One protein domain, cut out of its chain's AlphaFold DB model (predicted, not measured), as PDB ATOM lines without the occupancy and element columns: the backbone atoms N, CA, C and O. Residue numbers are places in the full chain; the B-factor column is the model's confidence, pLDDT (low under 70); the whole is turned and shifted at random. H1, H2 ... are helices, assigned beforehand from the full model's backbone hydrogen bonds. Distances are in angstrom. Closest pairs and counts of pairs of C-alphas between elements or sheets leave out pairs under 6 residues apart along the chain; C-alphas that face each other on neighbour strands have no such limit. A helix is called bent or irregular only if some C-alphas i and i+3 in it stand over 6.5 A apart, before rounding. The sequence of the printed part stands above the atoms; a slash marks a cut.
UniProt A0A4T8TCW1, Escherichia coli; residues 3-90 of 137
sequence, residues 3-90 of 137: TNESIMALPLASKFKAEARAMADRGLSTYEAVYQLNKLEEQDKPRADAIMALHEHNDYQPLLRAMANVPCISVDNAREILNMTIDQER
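Overview. This is residues 3 to 90 of the 137 residues of a protein of Escherichia coli (UniProt A0A4T8TCW1). A long helix, H3, makes the spine of this domain, and a pair of helices packs on each of its two ends: H1 and H2 side by side along its beginning, H4 and H5 over its last turns at steeper angles. The two pairs follow each other along H3, with no contact between the helices of one pair and those of the other, and H5 reaches past the end of H3. The printed part has 88 residues with five named helices, H1, H2, H3, H4 and H5 in order along the chain, and no named strand; the class is all helix. The whole is loose, with a radius of gyration of the C-alphas of 15.7 A, and a rod in outline, spanning 51 by 20 by 19 A.

Arrangement. H1, residues 3 to 8, and H2, residues 17 to 25, touch and form a helical hairpin, opposite ways at a shallow tilt of 2 degrees; their closest C-alphas are those of Asn 4 and Ala 24, 4.7 A apart. H3, residues 30 to 52, is the hub and touches the four other helices. With residues 30 to 33 alone it touches H1, the same way at a shallow tilt of 11 degrees, where the closest C-alphas are those of Ile 7 and Thr 30, 5.7 A apart. With residues 33 to 37 alone it touches H2, opposite ways at a shallow tilt of 14 degrees, and the two form a helical hairpin; the closest C-alphas, of Met 23 and Ala 33, are 6.4 A apart. H3 has a kink of 45 degrees near residue 46. Residues 47 to 52 of H3 alone touch H4, residues 58 to 68, opposite ways at a steep tilt of 41 degrees; these two helices are also a hairpin, and the C-alphas of Ala 48 and Ala 68, the closest, are 4.4 A apart. H5, residues 75 to 89, touches H3 with residues 75 to 79 alone, the same way at a steep tilt of 52 degrees; the closest C-alphas are those of Ile 51 and Val 75, 5.5 A apart. H4 and H5 touch and form a hairpin, opposite ways at a tilt of 35.1 degrees, only just steep; their closest C-alphas, of Met 67 and Ala 78, are 6.6 A apart. H1 and H2 are each apart from H4 and from H5. In H1, H2 and H5 every O i to N i+4 pair is within hydrogen-bond range; in H3 it is 17 of 19 and in H4 5 of 7.

Along the chain. H1 begins at C-alpha 3, at (27.267, -26.811, 1.441), and is 8.8 A long from first to last C-alpha. H2 is 12.2 A long. H3, 30.3 A long, runs from C-alpha 30 at (24.635, -23.334, 6.690) to C-alpha 52 at (27.381, 6.833, 8.097). It is irregular, but only just: C-alphas 43 and 46 are 7.0 A apart. H4, 15.1 A long, is irregular too, with C-alphas 59 and 62 at 7.1 A. H5, 21.1 A long, ends at C-alpha 89, at (33.679, 19.141, -5.628).

Size, cuts and confidence. The two C-alphas farthest apart are those of Gly 27 and Arg 90, at 51.1 A. The printed part runs from residue 3 to residue 90 and has no cut. The links from H2 to H3, of 4 residues, and from H3 to H4, of 5, are tight; those from H1 to H2, of 8, and from H4 to H5, of 6, are short. The mean pLDDT of the printed part is 93.7, and residue 3 is its one residue under 70.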
ATOM      1  N   THR A   3      27.145 -27.695   0.267       68.62
ATOM      2  CA  THR A   3      27.267 -26.811   1.441       68.62
ATOM      3  C   THR A   3      28.108 -25.568   1.160       68.62
ATOM      4  O   THR A   3      27.742 -24.480   1.595       68.62
ATOM      5  N   ASN A   4      29.179 -25.695   0.371       81.94
ATOM      6  CA  ASN A   4      30.084 -24.577   0.092       81.94
ATOM      7  C   ASN A   4      29.412 -23.487  -0.749       81.94
ATOM      8  O   ASN A   4      29.533 -22.306  -0.437       81.94
ATOM      9  N   GLU A   5      28.666 -23.875  -1.784       87.94
ATOM     10  CA  GLU A   5      27.896 -22.929  -2.600       87.94
ATOM     11  C   GLU A   5      26.762 -22.295  -1.793       87.94
ATOM     12  O   GLU A   5      26.524 -21.095  -1.899       87.94
ATOM     13  N   SER A   6      26.130 -23.078  -0.914       91.75
ATOM     14  CA  SER A   6      25.054 -22.594  -0.048       91.75
ATOM     15  C   SER A   6      25.536 -21.530   0.944       91.75
ATOM     16  O   SER A   6      24.828 -20.554   1.166       91.75
ATOM     17  N   ILE A   7      26.743 -21.672   1.511       93.44
ATOM     18  CA  ILE A   7      27.343 -20.658   2.401       93.44
ATOM     19  C   ILE A   7      27.691 -19.382   1.627       93.44
ATOM     20  O   ILE A   7      27.422 -18.282   2.103       93.44
ATOM     21  N   MET A   8      28.252 -19.509   0.423       93.69
ATOM     22  CA  MET A   8      28.622 -18.346  -0.395       93.69
ATOM     23  C   MET A   8      27.409 -17.588  -0.953       93.69
ATOM     24  O   MET A   8      27.535 -16.412  -1.285       93.69
ATOM     25  N   ALA A   9      26.245 -18.236  -1.041       94.06
ATOM     26  CA  ALA A   9      24.981 -17.621  -1.441       94.06
ATOM     27  C   ALA A   9      24.260 -16.883  -0.294       94.06
ATOM     28  O   ALA A   9      23.221 -16.263  -0.525       94.06
ATOM     29  N   LEU A  10      24.778 -16.937   0.941       94.31
ATOM     30  CA  LEU A  10      24.185 -16.217   2.067       94.31
ATOM     31  C   LEU A  10      24.297 -14.692   1.866       94.31
ATOM     32  O   LEU A  10      25.338 -14.217   1.410       94.31
ATOM     33  N   PRO A  11      23.295 -13.890   2.280       92.81
ATOM     34  CA  PRO A  11      23.301 -12.440   2.054       92.81
ATOM     35  C   PRO A  11      24.563 -11.734   2.579       92.81
ATOM     36  O   PRO A  11      25.206 -10.966   1.860       92.81
ATOM     37  N   LEU A  12      24.970 -12.059   3.812       94.19
ATOM     38  CA  LEU A  12      26.140 -11.471   4.475       94.19
ATOM     39  C   LEU A  12      27.479 -12.030   3.971       94.19
ATOM     40  O   LEU A  12      28.521 -11.434   4.235       94.19
ATOM     41  N   ALA A  13      27.478 -13.127   3.207       94.25
ATOM     42  CA  ALA A  13      28.704 -13.661   2.618       94.25
ATOM     43  C   ALA A  13      29.292 -12.718   1.559       94.25
ATOM     44  O   ALA A  13      30.493 -12.743   1.313       94.25
ATOM     45  N   SER A  14      28.469 -11.860   0.950       92.19
ATOM     46  CA  SER A  14      28.954 -10.824   0.033       92.19
ATOM     47  C   SER A  14      29.804  -9.766   0.749       92.19
ATOM     48  O   SER A  14      30.846  -9.366   0.229       92.19
ATOM     49  N   LYS A  15      29.394  -9.373   1.964       93.25
ATOM     50  CA  LYS A  15      30.081  -8.404   2.828       93.25
ATOM     51  C   LYS A  15      31.321  -9.011   3.496       93.25
ATOM     52  O   LYS A  15      32.392  -8.417   3.447       93.25
ATOM     53  N   PHE A  16      31.203 -10.223   4.043       95.31
ATOM     54  CA  PHE A  16      32.278 -10.946   4.746       95.31
ATOM     55  C   PHE A  16      32.791 -12.135   3.923       95.31
ATOM     56  O   PHE A  16      32.725 -13.298   4.330       95.31
ATOM     57  N   LYS A  17      33.249 -11.854   2.700       93.19
ATOM     58  CA  LYS A  17      33.573 -12.888   1.703       93.19
ATOM     59  C   LYS A  17      34.706 -13.816   2.132       93.19
ATOM     60  O   LYS A  17      34.648 -15.015   1.854       93.19
ATOM     61  N   ALA A  18      35.733 -13.275   2.785       93.31
ATOM     62  CA  ALA A  18      36.873 -14.059   3.250       93.31
ATOM     63  C   ALA A  18      36.450 -15.026   4.365       93.31
ATOM     64  O   ALA A  18      36.784 -16.211   4.329       93.31
ATOM     65  N   GLU A  19      35.648 -14.543   5.309       94.62
ATOM     66  CA  GLU A  19      35.134 -15.315   6.431       94.62
ATOM     67  C   GLU A  19      34.147 -16.380   5.957       94.62
ATOM     68  O   GLU A  19      34.289 -17.542   6.331       94.62
ATOM     69  N   ALA A  20      33.207 -16.030   5.075       94.38
ATOM     70  CA  ALA A  20      32.280 -16.988   4.477       94.38
ATOM     71  C   ALA A  20      33.022 -18.098   3.721       94.38
ATOM     72  O   ALA A  20      32.676 -19.276   3.846       94.38
ATOM     73  N   ARG A  21      34.093 -17.750   2.996       94.12
ATOM     74  CA  ARG A  21      34.918 -18.749   2.316       94.12
ATOM     75  C   ARG A  21      35.631 -19.663   3.306       94.12
ATOM     76  O   ARG A  21      35.577 -20.877   3.145       94.12
ATOM     77  N   ALA A  22      36.212 -19.102   4.363       94.56
ATOM     78  CA  ALA A  22      36.849 -19.885   5.418       94.56
ATOM     79  C   ALA A  22      35.855 -20.814   6.140       94.56
ATOM     80  O   ALA A  22      36.217 -21.928   6.512       94.56
ATOM     81  N   MET A  23      34.601 -20.392   6.333       94.38
ATOM     82  CA  MET A  23      33.541 -21.240   6.894       94.38
ATOM     83  C   MET A  23      33.193 -22.406   5.959       94.38
ATOM     84  O   MET A  23      33.072 -23.540   6.422       94.38
ATOM     85  N   ALA A  24      33.086 -22.142   4.653       93.38
ATOM     86  CA  ALA A  24      32.857 -23.172   3.643       93.38
ATOM     87  C   ALA A  24      34.018 -24.177   3.572       93.38
ATOM     88  O   ALA A  24      33.790 -25.384   3.579       93.38
ATOM     89  N   ASP A  25      35.263 -23.701   3.581       93.25
ATOM     90  CA  ASP A  25      36.451 -24.561   3.525       93.25
ATOM     91  C   ASP A  25      36.599 -25.427   4.795       93.25
ATOM     92  O   ASP A  25      37.079 -26.557   4.727       93.25
ATOM     93  N   ARG A  26      36.124 -24.937   5.949       93.00
ATOM     94  CA  ARG A  26      36.027 -25.704   7.208       93.00
ATOM     95  C   ARG A  26      34.857 -26.693   7.240       93.00
ATOM     96  O   ARG A  26      34.768 -27.474   8.183       93.00
ATOM     97  N   GLY A  27      33.963 -26.660   6.251       91.62
ATOM     98  CA  GLY A  27      32.805 -27.548   6.173       91.62
ATOM     99  C   GLY A  27      31.716 -27.253   7.206       91.62
ATOM    100  O   GLY A  27      31.017 -28.180   7.613       91.62
ATOM    101  N   LEU A  28      31.570 -25.992   7.640       92.94
ATOM    102  CA  LEU A  28      30.484 -25.601   8.545       92.94
ATOM    103  C   LEU A  28      29.113 -25.905   7.927       92.94
ATOM    104  O   LEU A  28      28.936 -25.915   6.705       92.94
ATOM    105  N   SER A  29      28.112 -26.100   8.784       93.56
ATOM    106  CA  SER A  29      26.725 -26.099   8.330       93.56
ATOM    107  C   SER A  29      26.285 -24.691   7.910       93.56
ATOM    108  O   SER A  29      26.823 -23.675   8.357       93.56
ATOM    109  N   THR A  30      25.248 -24.615   7.074       92.38
ATOM    110  CA  THR A  30      24.635 -23.334   6.690       92.38
ATOM    111  C   THR A  30      24.099 -22.577   7.904       92.38
ATOM    112  O   THR A  30      24.232 -21.359   7.969       92.38
ATOM    113  N   TYR A  31      23.545 -23.291   8.887       93.44
ATOM    114  CA  TYR A  31      23.044 -22.709  10.129       93.44
ATOM    115  C   TYR A  31      24.157 -22.030  10.940       93.44
ATOM    116  O   TYR A  31      24.026 -20.870  11.331       93.44
ATOM    117  N   GLU A  32      25.282 -22.717  11.141       94.94
ATOM    118  CA  GLU A  32      26.432 -22.150  11.856       94.94
ATOM    119  C   GLU A  32      27.039 -20.966  11.102       94.94
ATOM    120  O   GLU A  32      27.385 -19.960  11.719       94.94
ATOM    121  N   ALA A  33      27.134 -21.055   9.772       95.31
ATOM    122  CA  ALA A  33      27.635 -19.959   8.952       95.31
ATOM    123  C   ALA A  33      26.758 -18.701   9.081       95.31
ATOM    124  O   ALA A  33      27.283 -17.605   9.269       95.31
ATOM    125  N   VAL A  34      25.426 -18.849   9.062       95.94
ATOM    126  CA  VAL A  34      24.490 -17.737   9.300       95.94
ATOM    127  C   VAL A  34      24.714 -17.119  10.677       95.94
ATOM    128  O   VAL A  34      24.791 -15.895  10.788       95.94
ATOM    129  N   TYR A  35      24.842 -17.935  11.723       96.56
ATOM    130  CA  TYR A  35      25.082 -17.435  13.076       96.56
ATOM    131  C   TYR A  35      26.380 -16.616  13.165       96.56
ATOM    132  O   TYR A  35      26.377 -15.497  13.677       96.56
ATOM    133  N   GLN A  36      27.480 -17.134  12.613       95.94
ATOM    134  CA  GLN A  36      28.775 -16.449  12.649       95.94
ATOM    135  C   GLN A  36      28.780 -15.160  11.817       95.94
ATOM    136  O   GLN A  36      29.336 -14.157  12.256       95.94
ATOM    137  N   LEU A  37      28.141 -15.156  10.644       96.19
ATOM    138  CA  LEU A  37      28.036 -13.957   9.810       96.19
ATOM    139  C   LEU A  37      27.210 -12.853  10.485       96.19
ATOM    140  O   LEU A  37      27.605 -11.694  10.430       96.19
ATOM    141  N   ASN A  38      26.111 -13.196  11.165       96.38
ATOM    142  CA  ASN A  38      25.343 -12.209  11.937       96.38
ATOM    143  C   ASN A  38      26.162 -11.634  13.094       96.38
ATOM    144  O   ASN A  38      26.133 -10.432  13.327       96.38
ATOM    145  N   LYS A  39      26.946 -12.470  13.779       96.69
ATOM    146  CA  LYS A  39      27.848 -11.998  14.832       96.69
ATOM    147  C   LYS A  39      28.887 -11.006  14.298       96.69
ATOM    148  O   LYS A  39      29.172 -10.016  14.964       96.69
ATOM    149  N   LEU A  40      29.451 -11.258  13.115       96.06
ATOM    150  CA  LEU A  40      30.364 -10.316  12.460       96.06
ATOM    151  C   LEU A  40      29.656  -9.007  12.099       96.06
ATOM    152  O   LEU A  40      30.212  -7.939  12.329       96.06
ATOM    153  N   GLU A  41      28.420  -9.077  11.604       95.75
ATOM    154  CA  GLU A  41      27.615  -7.889  11.310       95.75
ATOM    155  C   GLU A  41      27.346  -7.045  12.562       95.75
ATOM    156  O   GLU A  41      27.515  -5.829  12.539       95.75
ATOM    157  N   GLU A  42      26.990  -7.677  13.680       96.19
ATOM    158  CA  GLU A  42      26.779  -6.987  14.956       96.19
ATOM    159  C   GLU A  42      28.055  -6.317  15.477       96.19
ATOM    160  O   GLU A  42      27.996  -5.215  16.023       96.19
ATOM    161  N   GLN A  43      29.211  -6.960  15.290       95.75
ATOM    162  CA  GLN A  43      30.513  -6.394  15.653       95.75
ATOM    163  C   GLN A  43      30.923  -5.237  14.737       95.75
ATOM    164  O   GLN A  43      31.563  -4.292  15.194       95.75
ATOM    165  N   ASP A  44      30.555  -5.306  13.459       95.56
ATOM    166  CA  ASP A  44      30.851  -4.286  12.454       95.56
ATOM    167  C   ASP A  44      29.926  -3.064  12.556       95.56
ATOM    168  O   ASP A  44      30.311  -1.953  12.186       95.56
ATOM    169  N   LYS A  45      28.718  -3.247  13.099       95.62
ATOM    170  CA  LYS A  45      27.677  -2.218  13.175       95.62
ATOM    171  C   LYS A  45      28.154  -0.873  13.746       95.62
ATOM    172  O   LYS A  45      27.927   0.131  13.077       95.62
ATOM    173  N   PRO A  46      28.873  -0.790  14.885       97.19
ATOM    174  CA  PRO A  46      29.349   0.495  15.401       97.19
ATOM    175  C   PRO A  46      30.294   1.230  14.439       97.19
ATOM    176  O   PRO A  46      30.270   2.457  14.372       97.19
ATOM    177  N   ARG A  47      31.116   0.498  13.673       97.25
ATOM    178  CA  ARG A  47      32.005   1.077  12.653       97.25
ATOM    179  C   ARG A  47      31.196   1.592  11.468       97.25
ATOM    180  O   ARG A  47      31.421   2.716  11.025       97.25
ATOM    181  N   ALA A  48      30.265   0.784  10.963       97.06
ATOM    182  CA  ALA A  48      29.382   1.169   9.868       97.06
ATOM    183  C   ALA A  48      28.555   2.417  10.229       97.06
ATOM    184  O   ALA A  48      28.514   3.366   9.447       97.06
ATOM    185  N   ASP A  49      27.990   2.457  11.438       97.25
ATOM    186  CA  ASP A  49      27.236   3.600  11.960       97.25
ATOM    187  C   ASP A  49      28.128   4.850  12.078       97.25
ATOM    188  O   ASP A  49      27.730   5.938  11.660       97.25
ATOM    189  N   ALA A  50      29.368   4.704  12.562       97.81
ATOM    190  CA  ALA A  50      30.327   5.807  12.632       97.81
ATOM    191  C   ALA A  50      30.702   6.362  11.246       97.81
ATOM    192  O   ALA A  50      30.852   7.573  11.101       97.81
ATOM    193  N   ILE A  51      30.820   5.504  10.225       97.75
ATOM    194  CA  ILE A  51      31.049   5.934   8.835       97.75
ATOM    195  C   ILE A  51      29.830   6.687   8.298       97.75
ATOM    196  O   ILE A  51      29.981   7.754   7.710       97.75
ATOM    197  N   MET A  52      28.622   6.174   8.524       97.38
ATOM    198  CA  MET A  52      27.381   6.833   8.097       97.38
ATOM    199  C   MET A  52      27.184   8.206   8.755       97.38
ATOM    200  O   MET A  52      26.591   9.096   8.148       97.38
ATOM    201  N   ALA A  53      27.716   8.393   9.964       97.06
ATOM    202  CA  ALA A  53      27.674   9.647  10.711       97.06
ATOM    203  C   ALA A  53      28.779  10.656  10.333       97.06
ATOM    204  O   ALA A  53      28.828  11.737  10.915       97.06
ATOM    205  N   LEU A  54      29.670  10.342   9.380       96.81
ATOM    206  CA  LEU A  54      30.751  11.259   8.985       96.81
ATOM    207  C   LEU A  54      30.244  12.548   8.324       96.81
ATOM    208  O   LEU A  54      30.920  13.571   8.411       96.81
ATOM    209  N   HIS A  55      29.090  12.505   7.652       94.19
ATOM    210  CA  HIS A  55      28.522  13.668   6.973       94.19
ATOM    211  C   HIS A  55      26.996  13.601   6.925       94.19
ATOM    212  O   HIS A  55      26.423  12.599   6.503       94.19
ATOM    213  N   GLU A  56      26.328  14.692   7.292       88.44
ATOM    214  CA  GLU A  56      24.859  14.743   7.355       88.44
ATOM    215  C   GLU A  56      24.208  14.981   5.983       88.44
ATOM    216  O   GLU A  56      23.079  14.561   5.741       88.44
ATOM    217  N   HIS A  57      24.917  15.640   5.061       87.81
ATOM    218  CA  HIS A  57      24.388  15.959   3.731       87.81
ATOM    219  C   HIS A  57      24.108  14.711   2.879       87.81
ATOM    220  O   HIS A  57      24.952  13.817   2.761       87.81
ATOM    221  N   ASN A  58      22.936  14.688   2.238       88.88
ATOM    222  CA  ASN A  58      22.427  13.532   1.494       88.88
ATOM    223  C   ASN A  58      23.280  13.153   0.277       88.88
ATOM    224  O   ASN A  58      23.316  11.979  -0.090       88.88
ATOM    225  N   ASP A  59      23.991  14.109  -0.315       91.12
ATOM    226  CA  ASP A  59      24.790  13.883  -1.526       91.12
ATOM    227  C   ASP A  59      25.932  12.881  -1.301       91.12
ATOM    228  O   ASP A  59      26.264  12.101  -2.191       91.12
ATOM    229  N   TYR A  60      26.469  12.819  -0.078       94.94
ATOM    230  CA  TYR A  60      27.544  11.889   0.278       94.94
ATOM    231  C   TYR A  60      27.037  10.565   0.856       94.94
ATOM    232  O   TYR A  60      27.807   9.612   0.978       94.94
ATOM    233  N   GLN A  61      25.742  10.444   1.164       95.12
ATOM    234  CA  GLN A  61      25.164   9.225   1.742       95.12
ATOM    235  C   GLN A  61      25.376   7.961   0.883       95.12
ATOM    236  O   GLN A  61      25.647   6.904   1.459       95.12
ATOM    237  N   PRO A  62      25.317   8.005  -0.466       95.56
ATOM    238  CA  PRO A  62      25.664   6.849  -1.294       95.56
ATOM    239  C   PRO A  62      27.116   6.388  -1.105       95.56
ATOM    240  O   PRO A  62      27.363   5.186  -0.990       95.56
ATOM    241  N   LEU A  63      28.061   7.331  -1.025       96.19
ATOM    242  CA  LEU A  63      29.480   7.050  -0.795       96.19
ATOM    243  C   LEU A  63      29.708   6.483   0.612       96.19
ATOM    244  O   LEU A  63      30.349   5.441   0.759       96.19
ATOM    245  N   LEU A  64      29.130   7.114   1.640       97.31
ATOM    246  CA  LEU A  64      29.213   6.638   3.023       97.31
ATOM    247  C   LEU A  64      28.642   5.221   3.163       97.31
ATOM    248  O   LEU A  64      29.284   4.358   3.760       97.31
ATOM    249  N   ARG A  65      27.495   4.935   2.532       96.31
ATOM    250  CA  ARG A  65      26.892   3.593   2.521       96.31
ATOM    251  C   ARG A  65      27.786   2.568   1.829       96.31
ATOM    252  O   ARG A  65      27.893   1.438   2.304       96.31
ATOM    253  N   ALA A  66      28.425   2.938   0.720       95.75
ATOM    254  CA  ALA A  66      29.370   2.059   0.041       95.75
ATOM    255  C   ALA A  66      30.560   1.715   0.952       95.75
ATOM    256  O   ALA A  66      30.901   0.543   1.079       95.75
ATOM    257  N   MET A  67      31.132   2.703   1.648       96.81
ATOM    258  CA  MET A  67      32.246   2.483   2.577       96.81
ATOM    259  C   MET A  67      31.840   1.674   3.816       96.81
ATOM    260  O   MET A  67      32.567   0.773   4.235       96.81
ATOM    261  N   ALA A  68      30.659   1.940   4.378       96.00
ATOM    262  CA  ALA A  68      30.119   1.193   5.513       96.00
ATOM    263  C   ALA A  68      29.911  -0.296   5.178       96.00
ATOM    264  O   ALA A  68      30.177  -1.161   6.012       96.00
ATOM    265  N   ASN A  69      29.528  -0.611   3.937       94.62
ATOM    266  CA  ASN A  69      29.361  -1.987   3.457       94.62
ATOM    267  C   ASN A  69      30.675  -2.721   3.154       94.62
ATOM    268  O   ASN A  69      30.634  -3.901   2.810       94.62
ATOM    269  N   VAL A  70      31.829  -2.063   3.290       93.69
ATOM    270  CA  VAL A  70      33.147  -2.681   3.130       93.69
ATOM    271  C   VAL A  70      33.806  -2.792   4.514       93.69
ATOM    272  O   VAL A  70      34.307  -1.791   5.031       93.69
ATOM    273  N   PRO A  71      33.840  -3.992   5.129       88.19
ATOM    274  CA  PRO A  71      34.313  -4.175   6.507       88.19
ATOM    275  C   PRO A  71      35.765  -3.754   6.759       88.19
ATOM    276  O   PRO A  71      36.132  -3.443   7.886       88.19
ATOM    277  N   CYS A  72      36.608  -3.730   5.721       87.62
ATOM    278  CA  CYS A  72      38.025  -3.384   5.850       87.62
ATOM    279  C   CYS A  72      38.322  -1.877   5.811       87.62
ATOM    280  O   CYS A  72      39.468  -1.485   6.027       87.62
ATOM    281  N   ILE A  73      37.327  -1.025   5.545       94.88
ATOM    282  CA  ILE A  73      37.514   0.428   5.566       94.88
ATOM    283  C   ILE A  73      37.371   0.928   7.006       94.88
ATOM    284  O   ILE A  73      36.314   0.787   7.621       94.88
ATOM    285  N   SER A  74      38.433   1.527   7.548       96.44
ATOM    286  CA  SER A  74      38.385   2.198   8.849       96.44
ATOM    287  C   SER A  74      37.593   3.506   8.770       96.44
ATOM    288  O   SER A  74      37.439   4.099   7.701       96.44
ATOM    289  N   VAL A  75      37.115   3.987   9.920       97.50
ATOM    290  CA  VAL A  75      36.419   5.282  10.017       97.50
ATOM    291  C   VAL A  75      37.328   6.437   9.575       97.50
ATOM    292  O   VAL A  75      36.868   7.353   8.897       97.50
ATOM    293  N   ASP A  76      38.620   6.366   9.901       97.62
ATOM    294  CA  ASP A  76      39.606   7.382   9.519       97.62
ATOM    295  C   ASP A  76      39.839   7.401   8.005       97.62
ATOM    296  O   ASP A  76      39.739   8.456   7.384       97.62
ATOM    297  N   ASN A  77      40.023   6.233   7.379       97.56
ATOM    298  CA  ASN A  77      40.174   6.148   5.924       97.56
ATOM    299  C   ASN A  77      38.907   6.640   5.211       97.56
ATOM    300  O   ASN A  77      38.989   7.335   4.202       97.56
ATOM    301  N   ALA A  78      37.723   6.309   5.738       97.50
ATOM    302  CA  ALA A  78      36.461   6.807   5.195       97.50
ATOM    303  C   ALA A  78      36.361   8.338   5.280       97.50
ATOM    304  O   ALA A  78      35.887   8.979   4.339       97.50
ATOM    305  N   ARG A  79      36.842   8.936   6.376       97.69
ATOM    306  CA  ARG A  79      36.913  10.393   6.547       97.69
ATOM    307  C   ARG A  79      37.869  11.037   5.547       97.69
ATOM    308  O   ARG A  79      37.529  12.066   4.973       97.69
ATOM    309  N   GLU A  80      39.040  10.449   5.330       97.38
ATOM    310  CA  GLU A  80      40.005  10.941   4.342       97.38
ATOM    311  C   GLU A  80      39.420  10.918   2.928       97.38
ATOM    312  O   GLU A  80      39.450  11.939   2.240       97.38
ATOM    313  N   ILE A  81      38.820   9.794   2.524       96.12
ATOM    314  CA  ILE A  81      38.165   9.652   1.217       96.12
ATOM    315  C   ILE A  81      37.066  10.707   1.053       96.12
ATOM    316  O   ILE A  81      37.032  11.395   0.035       96.12
ATOM    317  N   LEU A  82      36.207  10.873   2.063       95.88
ATOM    318  CA  LEU A  82      35.142  11.875   2.052       95.88
ATOM    319  C   LEU A  82      35.699  13.295   1.872       95.88
ATOM    320  O   LEU A  82      35.209  14.035   1.021       95.88
ATOM    321  N   ASN A  83      36.724  13.672   2.639       94.69
ATOM    322  CA  ASN A  83      37.334  14.998   2.539       94.69
ATOM    323  C   ASN A  83      37.928  15.237   1.148       94.69
ATOM    324  O   ASN A  83      37.713  16.297   0.567       94.69
ATOM    325  N   MET A  84      38.605  14.236   0.579       94.50
ATOM    326  CA  MET A  84      39.122  14.318  -0.787       94.50
ATOM    327  C   MET A  84      38.002  14.521  -1.813       94.50
ATOM    328  O   MET A  84      38.179  15.297  -2.750       94.50
ATOM    329  N   THR A  85      36.856  13.852  -1.654       92.06
ATOM    330  CA  THR A  85      35.687  14.048  -2.524       92.06
ATOM    331  C   THR A  85      35.125  15.461  -2.390       92.06
ATOM    332  O   THR A  85      34.942  16.139  -3.399       92.06
ATOM    333  N   ILE A  86      34.932  15.945  -1.159       91.62
ATOM    334  CA  ILE A  86      34.445  17.307  -0.896       91.62
ATOM    335  C   ILE A  86      35.388  18.348  -1.512       91.62
ATOM    336  O   ILE A  86      34.939  19.281  -2.171       91.62
ATOM    337  N   ASP A  87      36.700  18.192  -1.338       89.56
ATOM    338  CA  ASP A  87      37.693  19.126  -1.875       89.56
ATOM    339  C   ASP A  87      37.746  19.118  -3.409       89.56
ATOM    340  O   ASP A  87      38.035  20.148  -4.023       89.56
ATOM    341  N   GLN A  88      37.451  17.981  -4.045       86.50
ATOM    342  CA  GLN A  88      37.323  17.896  -5.501       86.50
ATOM    343  C   GLN A  88      36.059  18.587  -6.022       86.50
ATOM    344  O   GLN A  88      36.101  19.182  -7.100       86.50
ATOM    345  N   GLU A  89      34.958  18.516  -5.275       84.25
ATOM    346  CA  GLU A  89      33.679  19.141  -5.628       84.25
ATOM    347  C   GLU A  89      33.632  20.640  -5.308       84.25
ATOM    348  O   GLU A  89      32.859  21.380  -5.923       84.25
ATOM    349  N   ARG A  90      34.465  21.116  -4.372       77.81
ATOM    350  CA  ARG A  90      34.549  22.539  -4.041       77.81
ATOM    351  C   ARG A  90      34.897  23.362  -5.287       77.81
ATOM    352  O   ARG A  90      35.876  23.055  -5.975       77.81
TER     353      ARG A  90